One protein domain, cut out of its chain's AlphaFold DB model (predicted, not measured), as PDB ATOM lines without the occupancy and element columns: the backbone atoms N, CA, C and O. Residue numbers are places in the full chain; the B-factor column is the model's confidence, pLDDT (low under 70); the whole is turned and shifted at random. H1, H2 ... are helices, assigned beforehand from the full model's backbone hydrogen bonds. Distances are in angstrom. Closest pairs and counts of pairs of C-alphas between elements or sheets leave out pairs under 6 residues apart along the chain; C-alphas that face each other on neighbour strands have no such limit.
ATOM      1  N   LEU A 114     -48.987 -42.030  24.913       79.31
ATOM      2  CA  LEU A 114     -47.846 -42.102  24.004       79.31
ATOM      3  C   LEU A 114     -46.984 -43.308  24.361       79.31
ATOM      4  O   LEU A 114     -46.855 -43.665  25.533       79.31
ATOM      5  N   SER A 115     -46.333 -43.891  23.360       85.12
ATOM      6  CA  SER A 115     -45.293 -44.889  23.576       85.12
ATOM      7  C   SER A 115     -44.086 -44.300  24.329       85.12
ATOM      8  O   SER A 115     -43.850 -43.086  24.289       85.12
ATOM      9  N   PRO A 116     -43.246 -45.141  24.961       82.81
ATOM     10  CA  PRO A 116     -42.018 -44.687  25.620       82.81
ATOM     11  C   PRO A 116     -41.067 -43.913  24.690       82.81
ATOM     12  O   PRO A 116     -40.371 -42.990  25.125       82.81
ATOM     13  N   CYS A 117     -41.055 -44.254  23.395       85.44
ATOM     14  CA  CYS A 117     -40.276 -43.535  22.390       85.44
ATOM     15  C   CYS A 117     -40.813 -42.111  22.207       85.44
ATOM     16  O   CYS A 117     -40.057 -41.144  22.308       85.44
ATOM     17  N   ALA A 118     -42.126 -41.972  22.021       84.06
ATOM     18  CA  ALA A 118     -42.773 -40.682  21.817       84.06
ATOM     19  C   ALA A 118     -42.680 -39.775  23.055       84.06
ATOM     20  O   ALA A 118     -42.387 -38.588  22.923       84.06
ATOM     21  N   GLN A 119     -42.822 -40.333  24.259       82.94
ATOM     22  CA  GLN A 119     -42.587 -39.607  25.514       82.94
ATOM     23  C   GLN A 119     -41.156 -39.053  25.579       82.94
ATOM     24  O   GLN A 119     -40.945 -37.875  25.874       82.94
ATOM     25  N   THR A 120     -40.173 -39.885  25.222       82.44
ATOM     26  CA  THR A 120     -38.765 -39.475  25.187       82.44
ATOM     27  C   THR A 120     -38.518 -38.384  24.151       82.44
ATOM     28  O   THR A 120     -37.789 -37.430  24.420       82.44
ATOM     29  N   CYS A 121     -39.142 -38.503  22.981       86.50
ATOM     30  CA  CYS A 121     -39.078 -37.502  21.926       86.50
ATOM     31  C   CYS A 121     -39.599 -36.145  22.385       86.50
ATOM     32  O   CYS A 121     -38.882 -35.156  22.270       86.50
ATOM     33  N   VAL A 122     -40.805 -36.097  22.955       83.19
ATOM     34  CA  VAL A 122     -41.414 -34.847  23.435       83.19
ATOM     35  C   VAL A 122     -40.507 -34.160  24.456       83.19
ATOM     36  O   VAL A 122     -40.228 -32.970  24.325       83.19
ATOM     37  N   ILE A 123     -39.980 -34.905  25.432       80.44
ATOM     38  CA  ILE A 123     -39.121 -34.336  26.480       80.44
ATOM     39  C   ILE A 123     -37.780 -33.858  25.914       80.44
ATOM     40  O   ILE A 123     -37.351 -32.747  26.221       80.44
ATOM     41  N   LYS A 124     -37.139 -34.631  25.028       82.31
ATOM     42  CA  LYS A 124     -35.901 -34.196  24.361       82.31
ATOM     43  C   LYS A 124     -36.119 -32.947  23.516       82.31
ATOM     44  O   LYS A 124     -35.267 -32.059  23.518       82.31
ATOM     45  N   THR A 125     -37.247 -32.857  22.817       85.31
ATOM     46  CA  THR A 125     -37.580 -31.677  22.020       85.31
ATOM     47  C   THR A 125     -37.843 -30.461  22.900       85.31
ATOM     48  O   THR A 125     -37.385 -29.382  22.540       85.31
ATOM     49  N   LEU A 126     -38.479 -30.604  24.071       81.19
ATOM     50  CA  LEU A 126     -38.642 -29.497  25.029       81.19
ATOM     51  C   LEU A 126     -37.284 -28.900  25.418       81.19
ATOM     52  O   LEU A 126     -37.102 -27.683  25.367       81.19
ATOM     53  N   THR A 127     -36.308 -29.755  25.731       79.44
ATOM     54  CA  THR A 127     -34.942 -29.321  26.052       79.44
ATOM     55  C   THR A 127     -34.245 -28.703  24.841       79.44
ATOM     56  O   THR A 127     -33.635 -27.641  24.952       79.44
ATOM     57  N   LYS A 128     -34.358 -29.330  23.663       82.12
ATOM     58  CA  LYS A 128     -33.709 -28.871  22.424       82.12
ATOM     59  C   LYS A 128     -34.261 -27.526  21.944       82.12
ATOM     60  O   LYS A 128     -33.492 -26.662  21.532       82.12
ATOM     61  N   ALA A 129     -35.572 -27.330  22.057       81.38
ATOM     62  CA  ALA A 129     -36.263 -26.081  21.752       81.38
ATOM     63  C   ALA A 129     -36.080 -25.009  22.843       81.38
ATOM     64  O   ALA A 129     -36.534 -23.882  22.662       81.38
ATOM     65  N   LYS A 130     -35.388 -25.333  23.950       79.00
ATOM     66  CA  LYS A 130     -35.169 -24.455  25.112       79.00
ATOM     67  C   LYS A 130     -36.472 -23.925  25.715       79.00
ATOM     68  O   LYS A 130     -36.527 -22.786  26.179       79.00
ATOM     69  N   CYS A 131     -37.513 -24.750  25.713       82.19
ATOM     70  CA  CYS A 131     -38.756 -24.409  26.386       82.19
ATOM     71  C   CYS A 131     -38.534 -24.381  27.898       82.19
ATOM     72  O   CYS A 131     -37.767 -25.183  28.435       82.19
ATOM     73  N   GLN A 132     -39.228 -23.484  28.600       77.69
ATOM     74  CA  GLN A 132     -39.123 -23.411  30.062       77.69
ATOM     75  C   GLN A 132     -39.683 -24.661  30.748       77.69
ATOM     76  O   GLN A 132     -39.324 -24.942  31.887       77.69
ATOM     77  N   GLY A 133     -40.559 -25.398  30.067       77.38
ATOM     78  CA  GLY A 133     -41.150 -26.629  30.562       77.38
ATOM     79  C   GLY A 133     -42.379 -27.051  29.761       77.38
ATOM     80  O   GLY A 133     -42.681 -26.442  28.733       77.38
ATOM     81  N   PRO A 134     -43.118 -28.071  30.227       72.69
ATOM     82  CA  PRO A 134     -44.292 -28.621  29.549       72.69
ATOM     83  C   PRO A 134     -45.511 -27.683  29.560       72.69
ATOM     84  O   PRO A 134     -46.498 -27.982  28.897       72.69
ATOM     85  N   LEU A 135     -45.456 -26.564  30.296       77.38
ATOM     86  CA  LEU A 135     -46.494 -25.524  30.322       77.38
ATOM     87  C   LEU A 135     -46.070 -24.236  29.608       77.38
ATOM     88  O   LEU A 135     -46.765 -23.219  29.671       77.38
ATOM     89  N   ASP A 136     -44.921 -24.243  28.931       78.12
ATOM     90  CA  ASP A 136     -44.499 -23.139  28.078       78.12
ATOM     91  C   ASP A 136     -45.233 -23.201  26.732       78.12
ATOM     92  O   ASP A 136     -44.664 -23.530  25.690       78.12
ATOM     93  N   ASN A 137     -46.530 -22.886  26.759       76.81
ATOM     94  CA  ASN A 137     -47.390 -22.941  25.576       76.81
ATOM     95  C   ASN A 137     -46.853 -22.054  24.440       76.81
ATOM     96  O   ASN A 137     -47.046 -22.361  23.271       76.81
ATOM     97  N   LYS A 138     -46.133 -20.966  24.745       77.75
ATOM     98  CA  LYS A 138     -45.533 -20.117  23.704       77.75
ATOM     99  C   LYS A 138     -44.409 -20.835  22.958       77.75
ATOM    100  O   LYS A 138     -44.288 -20.659  21.749       77.75
ATOM    101  N   CYS A 139     -43.602 -21.622  23.665       83.81
ATOM    102  CA  CYS A 139     -42.538 -22.415  23.060       83.81
ATOM    103  C   CYS A 139     -43.079 -23.673  22.364       83.81
ATOM    104  O   CYS A 139     -42.761 -23.916  21.201       83.81
ATOM    105  N   ILE A 140     -43.946 -24.434  23.043       80.56
ATOM    106  CA  ILE A 140     -44.489 -25.723  22.571       80.56
ATOM    107  C   ILE A 140     -45.356 -25.557  21.322       80.56
ATOM    108  O   ILE A 140     -45.334 -26.392  20.423       80.56
ATOM    109  N   CYS A 141     -46.113 -24.467  21.240       80.75
ATOM    110  CA  CYS A 141     -46.987 -24.203  20.098       80.75
ATOM    111  C   CYS A 141     -46.267 -23.473  18.954       80.75
ATOM    112  O   CYS A 141     -46.882 -23.126  17.947       80.75
ATOM    113  N   GLY A 142     -44.965 -23.215  19.099       78.25
ATOM    114  CA  GLY A 142     -44.150 -22.588  18.073       78.25
ATOM    115  C   GLY A 142     -43.626 -23.594  17.048       78.25
ATOM    116  O   GLY A 142     -43.190 -24.685  17.403       78.25
ATOM    117  N   LEU A 143     -43.539 -23.162  15.783       75.38
ATOM    118  CA  LEU A 143     -42.950 -23.914  14.660       75.38
ATOM    119  C   LEU A 143     -41.674 -24.718  14.975       75.38
ATOM    120  O   LEU A 143     -41.610 -25.870  14.543       75.38
ATOM    121  N   PRO A 144     -40.651 -24.172  15.672       77.00
ATOM    122  CA  PRO A 144     -39.431 -24.935  15.930       77.00
ATOM    123  C   PRO A 144     -39.690 -26.183  16.779       77.00
ATOM    124  O   PRO A 144     -39.085 -27.221  16.523       77.00
ATOM    125  N   PHE A 145     -40.608 -26.110  17.746       82.81
ATOM    126  CA  PHE A 145     -40.981 -27.265  18.551       82.81
ATOM    127  C   PHE A 145     -41.767 -28.284  17.720       82.81
ATOM    128  O   PHE A 145     -41.427 -29.466  17.738       82.81
ATOM    129  N   GLU A 146     -42.770 -27.839  16.953       80.81
ATOM    130  CA  GLU A 146     -43.628 -28.731  16.152       80.81
ATOM    131  C   GLU A 146     -42.831 -29.519  15.107       80.81
ATOM    132  O   GLU A 146     -43.067 -30.707  14.891       80.81
ATOM    133  N   PHE A 147     -41.865 -28.865  14.461       80.31
ATOM    134  CA  PHE A 147     -41.041 -29.497  13.439       80.31
ATOM    135  C   PHE A 147     -40.085 -30.534  14.042       80.31
ATOM    136  O   PHE A 147     -39.991 -31.658  13.553       80.31
ATOM    137  N   GLU A 148     -39.416 -30.187  15.142       84.19
ATOM    138  CA  GLU A 148     -38.492 -31.084  15.841       84.19
ATOM    139  C   GLU A 148     -39.216 -32.273  16.484       84.19
ATOM    140  O   GLU A 148     -38.766 -33.415  16.374       84.19
ATOM    141  N   VAL A 149     -40.367 -32.038  17.123       84.44
ATOM    142  CA  VAL A 149     -41.169 -33.123  17.702       84.44
ATOM    143  C   VAL A 149     -41.763 -33.993  16.598       84.44
ATOM    144  O   VAL A 149     -41.758 -35.211  16.737       84.44
ATOM    145  N   GLY A 150     -42.184 -33.404  15.474       83.06
ATOM    146  CA  GLY A 150     -42.675 -34.134  14.306       83.06
ATOM    147  C   GLY A 150     -41.620 -35.072  13.721       83.06
ATOM    148  O   GLY A 150     -41.894 -36.257  13.538       83.06
ATOM    149  N   LEU A 151     -40.394 -34.583  13.502       84.44
ATOM    150  CA  LEU A 151     -39.276 -35.415  13.041       84.44
ATOM    151  C   LEU A 151     -38.939 -36.536  14.028       84.44
ATOM    152  O   LEU A 151     -38.679 -37.664  13.615       84.44
ATOM    153  N   CYS A 152     -38.974 -36.247  15.327       86.44
ATOM    154  CA  CYS A 152     -38.703 -37.249  16.350       86.44
ATOM    155  C   CYS A 152     -39.797 -38.332  16.393       86.44
ATOM    156  O   CYS A 152     -39.493 -39.524  16.393       86.44
ATOM    157  N   LEU A 153     -41.073 -37.933  16.349       86.38
ATOM    158  CA  LEU A 153     -42.221 -38.848  16.350       86.38
ATOM    159  C   LEU A 153     -42.263 -39.732  15.101       86.38
ATOM    160  O   LEU A 153     -42.600 -40.909  15.208       86.38
ATOM    161  N   LEU A 154     -41.862 -39.212  13.937       82.75
ATOM    162  CA  LEU A 154     -41.710 -40.025  12.726       82.75
ATOM    163  C   LEU A 154     -40.710 -41.175  12.923       82.75
ATOM    164  O   LEU A 154     -40.924 -42.256  12.378       82.75
ATOM    165  N   GLY A 155     -39.670 -40.978  13.742       82.62
ATOM    166  CA  GLY A 155     -38.720 -42.028  14.127       82.62
ATOM    167  C   GLY A 155     -39.282 -43.067  15.107       82.62
ATOM    168  O   GLY A 155     -38.799 -44.195  15.132       82.62
ATOM    169  N   CYS A 156     -40.313 -42.717  15.881       81.38
ATOM    170  CA  CYS A 156     -40.996 -43.624  16.810       81.38
ATOM    171  C   CYS A 156     -42.130 -44.434  16.162       81.38
ATOM    172  O   CYS A 156     -42.523 -45.473  16.691       81.38
ATOM    173  N   GLY A 157     -42.634 -43.980  15.009       79.06
ATOM    174  CA  GLY A 157     -43.690 -44.633  14.238       79.06
ATOM    175  C   GLY A 157     -45.004 -43.847  14.210       79.06
ATOM    176  O   GLY A 157     -45.319 -43.049  15.089       79.06
ATOM    177  N   LEU A 158     -45.817 -44.094  13.175       75.00
ATOM    178  CA  LEU A 158     -47.054 -43.338  12.910       75.00
ATOM    179  C   LEU A 158     -48.155 -43.535  13.971       75.00
ATOM    180  O   LEU A 158     -49.086 -42.734  14.031       75.00
ATOM    181  N   GLY A 159     -48.056 -44.573  14.809       78.12
ATOM    182  CA  GLY A 159     -49.030 -44.858  15.868       78.12
ATOM    183  C   GLY A 159     -49.078 -43.787  16.963       78.12
ATOM    184  O   GLY A 159     -50.147 -43.518  17.504       78.12
ATOM    185  N   ASP A 160     -47.953 -43.121  17.231       80.81
ATOM    186  CA  ASP A 160     -47.858 -42.067  18.247       80.81
ATOM    187  C   ASP A 160     -48.179 -40.672  17.709       80.81
ATOM    188  O   ASP A 160     -48.411 -39.743  18.482       80.81
ATOM    189  N   LEU A 161     -48.239 -40.514  16.384       78.06
ATOM    190  CA  LEU A 161     -48.466 -39.215  15.759       78.06
ATOM    191  C   LEU A 161     -49.866 -38.674  16.073       78.06
ATOM    192  O   LEU A 161     -50.012 -37.509  16.427       78.06
ATOM    193  N   ALA A 162     -50.895 -39.520  15.990       77.31
ATOM    194  CA  ALA A 162     -52.271 -39.131  16.292       77.31
ATOM    195  C   ALA A 162     -52.489 -38.720  17.767       77.31
ATOM    196  O   ALA A 162     -53.037 -37.635  17.991       77.31
ATOM    197  N   PRO A 163     -52.082 -39.512  18.784       78.38
ATOM    198  CA  PRO A 163     -52.221 -39.097  20.179       78.38
ATOM    199  C   PRO A 163     -51.318 -37.908  20.531       78.38
ATOM    200  O   PRO A 163     -51.760 -37.034  21.275       78.38
ATOM    201  N   ALA A 164     -50.111 -37.805  19.963       77.12
ATOM    202  CA  ALA A 164     -49.253 -36.633  20.152       77.12
ATOM    203  C   ALA A 164     -49.884 -35.361  19.570       77.12
ATOM    204  O   ALA A 164     -49.892 -34.323  20.230       77.12
ATOM    205  N   LEU A 165     -50.487 -35.451  18.382       74.62
ATOM    206  CA  LEU A 165     -51.200 -34.330  17.779       74.62
ATOM    207  C   LEU A 165     -52.412 -33.931  18.628       74.62
ATOM    208  O   LEU A 165     -52.620 -32.747  18.854       74.62
ATOM    209  N   GLN A 166     -53.183 -34.889  19.163       74.94
ATOM    210  CA  GLN A 166     -54.290 -34.586  20.085       74.94
ATOM    211  C   GLN A 166     -53.834 -33.898  21.374       74.94
ATOM    212  O   GLN A 166     -54.519 -32.996  21.856       74.94
ATOM    213  N   LEU A 167     -52.690 -34.293  21.936       76.25
ATOM    214  CA  LEU A 167     -52.112 -33.583  23.076       76.25
ATOM    215  C   LEU A 167     -51.735 -32.158  22.705       76.25
ATOM    216  O   LEU A 167     -52.037 -31.228  23.448       76.25
ATOM    217  N   GLN A 168     -51.120 -31.992  21.540       72.94
ATOM    218  CA  GLN A 168     -50.738 -30.686  21.045       72.94
ATOM    219  C   GLN A 168     -51.959 -29.794  20.819       72.94
ATOM    220  O   GLN A 168     -51.957 -28.663  21.284       72.94
ATOM    221  N   PHE A 169     -53.032 -30.310  20.214       71.44
ATOM    222  CA  PHE A 169     -54.325 -29.626  20.143       71.44
ATOM    223  C   PHE A 169     -54.800 -29.196  21.535       71.44
ATOM    224  O   PHE A 169     -55.142 -28.038  21.726       71.44
ATOM    225  N   GLY A 170     -54.791 -30.092  22.526       71.69
ATOM    226  CA  GLY A 170     -55.269 -29.779  23.877       71.69
ATOM    227  C   GLY A 170     -54.472 -28.685  24.599       71.69
ATOM    228  O   GLY A 170     -55.056 -27.908  25.351       71.69
ATOM    229  N   VAL A 171     -53.157 -28.610  24.366       73.81
ATOM    230  CA  VAL A 171     -52.257 -27.622  24.994       73.81
ATOM    231  C   VAL A 171     -52.222 -26.303  24.216       73.81
ATOM    232  O   VAL A 171     -52.132 -25.229  24.814       73.81
ATOM    233  N   CYS A 172     -52.301 -26.381  22.888       74.62
ATOM    234  CA  CYS A 172     -52.079 -25.260  21.982       74.62
ATOM    235  C   CYS A 172     -53.341 -24.627  21.421       74.62
ATOM    236  O   CYS A 172     -53.197 -23.616  20.735       74.62
ATOM    237  N   ASP A 173     -54.535 -25.177  21.675       66.69
ATOM    238  CA  ASP A 173     -55.781 -24.615  21.151       66.69
ATOM    239  C   ASP A 173     -55.906 -23.138  21.569       66.69
ATOM    240  O   ASP A 173     -56.121 -22.822  22.749       66.69
ATOM    241  N   PRO A 174     -55.742 -22.196  20.626       56.09
ATOM    242  CA  PRO A 174     -55.873 -20.794  20.926       56.09
ATOM    243  C   PRO A 174     -57.366 -20.523  21.032       56.09
ATOM    244  O   PRO A 174     -58.051 -20.329  20.026       56.09
ATOM    245  N   LYS A 175     -57.882 -20.485  22.266       53.12
ATOM    246  CA  LYS A 175     -59.208 -19.915  22.513       53.12
ATOM    247  C   LYS A 175     -59.210 -18.507  21.910       53.12
ATOM    248  O   LYS A 175     -58.396 -17.682  22.332       53.12
ATOM    249  N   PRO A 176     -60.081 -18.207  20.933       49.06
ATOM    250  CA  PRO A 176     -60.093 -16.902  20.298       49.06
ATOM    251  C   PRO A 176     -60.559 -15.862  21.316       49.06
ATOM    252  O   PRO A 176     -61.750 -15.698  21.569       49.06
ATOM    253  N   THR A 177     -59.622 -15.134  21.912       45.94
ATOM    254  CA  THR A 177     -59.937 -13.907  22.642       45.94
ATOM    255  C   THR A 177     -60.231 -12.814  21.621       45.94
ATOM    256  O   THR A 177     -59.346 -12.372  20.891       45.94
ATOM    257  N   ASN A 178     -61.494 -12.385  21.554       49.81
ATOM    258  CA  ASN A 178     -61.952 -11.229  20.771       49.81
ATOM    259  C   ASN A 178     -61.678 -11.300  19.256       49.81
ATOM    260  O   ASN A 178     -61.312 -10.301  18.642       49.81
ATOM    261  N   GLY A 179     -61.847 -12.475  18.638       54.09
ATOM    262  CA  GLY A 179     -61.758 -12.625  17.176       54.09
ATOM    263  C   GLY A 179     -60.358 -12.414  16.584       54.09
ATOM    264  O   GLY A 179     -60.217 -12.360  15.364       54.09
ATOM    265  N   GLN A 180     -59.321 -12.303  17.420       50.84
ATOM    266  CA  GLN A 180     -57.936 -12.291  16.967       50.84
ATOM    267  C   GLN A 180     -57.407 -13.722  16.911       50.84
ATOM    268  O   GLN A 180     -57.484 -14.469  17.886       50.84
ATOM    269  N   CYS A 181     -56.867 -14.101  15.756       55.28
ATOM    270  CA  CYS A 181     -56.133 -15.346  15.610       55.28
ATOM    271  C   CYS A 181     -54.817 -15.244  16.392       55.28
ATOM    272  O   CYS A 181     -53.891 -14.553  15.967       55.28
ATOM    273  N   THR A 182     -54.742 -15.925  17.533       54.97
ATOM    274  CA  THR A 182     -53.509 -16.088  18.317       54.97
ATOM    275  C   THR A 182     -52.796 -17.409  18.009       54.97
ATOM    276  O   THR A 182     -51.752 -17.689  18.594       54.97
ATOM    277  N   ALA A 183     -53.323 -18.206  17.067       54.78
ATOM    278  CA  ALA A 183     -52.702 -19.444  16.613       54.78
ATOM    279  C   ALA A 183     -51.346 -19.185  15.952       54.78
ATOM    280  O   ALA A 183     -51.208 -18.326  15.075       54.78
ATOM    281  N   THR A 184     -50.347 -19.972  16.345       55.69
ATOM    282  CA  THR A 184     -49.005 -19.971  15.753       55.69
ATOM    283  C   THR A 184     -48.707 -21.336  15.129       55.69
ATOM    284  O   THR A 184     -49.420 -22.305  15.369       55.69
ATOM    285  N   GLY A 185     -47.716 -21.384  14.236       57.00
ATOM    286  CA  GLY A 185     -47.277 -22.617  13.583       57.00
ATOM    287  C   GLY A 185     -48.280 -23.291  12.652       57.00
ATOM    288  O   GLY A 185     -49.017 -22.614  11.928       57.00
ATOM    289  N   LEU A 186     -48.267 -24.625  12.625       53.25
ATOM    290  CA  LEU A 186     -49.133 -25.456  11.787       53.25
ATOM    291  C   LEU A 186     -50.616 -25.220  12.122       53.25
ATOM    292  O   LEU A 186     -51.469 -25.256  11.235       53.25
ATOM    293  N   TRP A 187     -50.923 -24.856  13.372       51.19
ATOM    294  CA  TRP A 187     -52.275 -24.504  13.823       51.19
ATOM    295  C   TRP A 187     -52.860 -23.283  13.129       51.19
ATOM    296  O   TRP A 187     -54.070 -23.230  12.901       51.19
ATOM    297  N   LYS A 188     -52.016 -22.332  12.711       51.09
ATOM    298  CA  LYS A 188     -52.465 -21.208  11.885       51.09
ATOM    299  C   LYS A 188     -53.069 -21.702  10.571       51.09
ATOM    300  O   LYS A 188     -54.004 -21.077  10.091       51.09
ATOM    301  N   ILE A 189     -52.570 -22.801  10.000       53.44
ATOM    302  CA  ILE A 189     -53.038 -23.389   8.730       53.44
ATOM    303  C   ILE A 189     -54.360 -24.143   8.923       53.44
ATOM    304  O   ILE A 189     -55.241 -24.079   8.072       53.44
ATOM    305  N   LEU A 190     -54.517 -24.821  10.062       52.31
ATOM    306  CA  LEU A 190     -55.692 -25.642  10.376       52.31
ATOM    307  C   LEU A 190     -56.890 -24.837  10.914       52.31
ATOM    308  O   LEU A 190     -58.004 -25.358  10.928       52.31
ATOM    309  N   GLN A 191     -56.703 -23.578  11.329       53.62
ATOM    310  CA  GLN A 191     -57.799 -22.707  11.764       53.62
ATOM    311  C   GLN A 191     -58.347 -21.839  10.613       53.62
ATOM    312  O   GLN A 191     -57.732 -20.830  10.259       53.62
TER     313      GLN A 191
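What this domain is: This is residues 114 to 191 of the 231 residues of an uncharacterized protein of Apiotrichum porosum (UniProt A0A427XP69). Three longer helices, H1, H3 and H4, stand in a loose triangle and run lengthwise, H3 opposite ways to the other two, with H1 and H3 side by side as the firmest pair; the short H2 sits across the end where H1 and H4 finish and H3 begins. From that same end the long link of residues 173 to 185 loops away from the helices and folds back to the short H5, near the start of H3, and this loop makes much of the length. The printed part has 78 residues with five named helices, H1 to H5 in chain order, and no named strand; the class is all helix. The whole is compact, with a radius of gyration of the C-alphas of 12.4 A, and elongated, spanning 39 by 25 by 16 A.

Where its parts are: The longest helix, H3, takes residues 143 to 156 and measures 19.9 A from C-alpha 143 at (-42.950, -23.914, 14.660) to C-alpha 156 at (-40.996, -43.624, 16.810). H1, residues 116 to 128, is 18.1 A long and begins with C-alpha 116 at (-42.018, -44.687, 25.620). H4, residues 161 to 172, is 15.7 A long. H2 holds residues 137 to 140, 5.0 A, and H5 residues 186 to 190, 6.7 A, ending with C-alpha 190 at (-55.692, -25.642, 10.376).

How they stand to each other: H3 and H1 touch at a shallow tilt of 28 degrees, opposite ways, and their closest C-alphas, those of Cys 121 and Cys 152, are 5.6 A apart. H3 and H4 form a helical hairpin at a shallow tilt of 25 degrees, opposite ways. They only just touch, with 3 pairs of C-alphas within 8 A, between residues 150 to 154 of H3 and residue 161 of H4; the closest are those of Leu 153 and Leu 161, 6.3 A. H1 and H4 are close but not clearly touching, with the C-alphas of Ala 118 and Ala 164 closest at 7.8 A. H2 only just touches H4, with 3 pairs of C-alphas within 8 A, at residues 171 to 172 of H4; the closest C-alphas are those of Asn 137 and Cys 172, 6.3 A. H5 is close to H3 but not clearly touching it, with the C-alphas of Leu 143 and Leu 186 closest at 7.0 A. H5 is apart from H1 and H2, and only just apart from H4, at 8.2 A. In H1, H3, H4 and H5 every O i to N i+4 pair is within hydrogen-bond range; H2 is too short for such a pair.

The domain as a whole: The C-alphas of Pro 116 and Asn 178 are the two farthest apart, at 39.2 A. The printed part, residues 114 to 191, has no cut. The links H2 to H3 and H3 to H4 are tight, H1 to H2 is short, and H4 to H5 is long, with 13 residues. The mean pLDDT of the printed part is 73.5, and residues 173 to 191 are under 70.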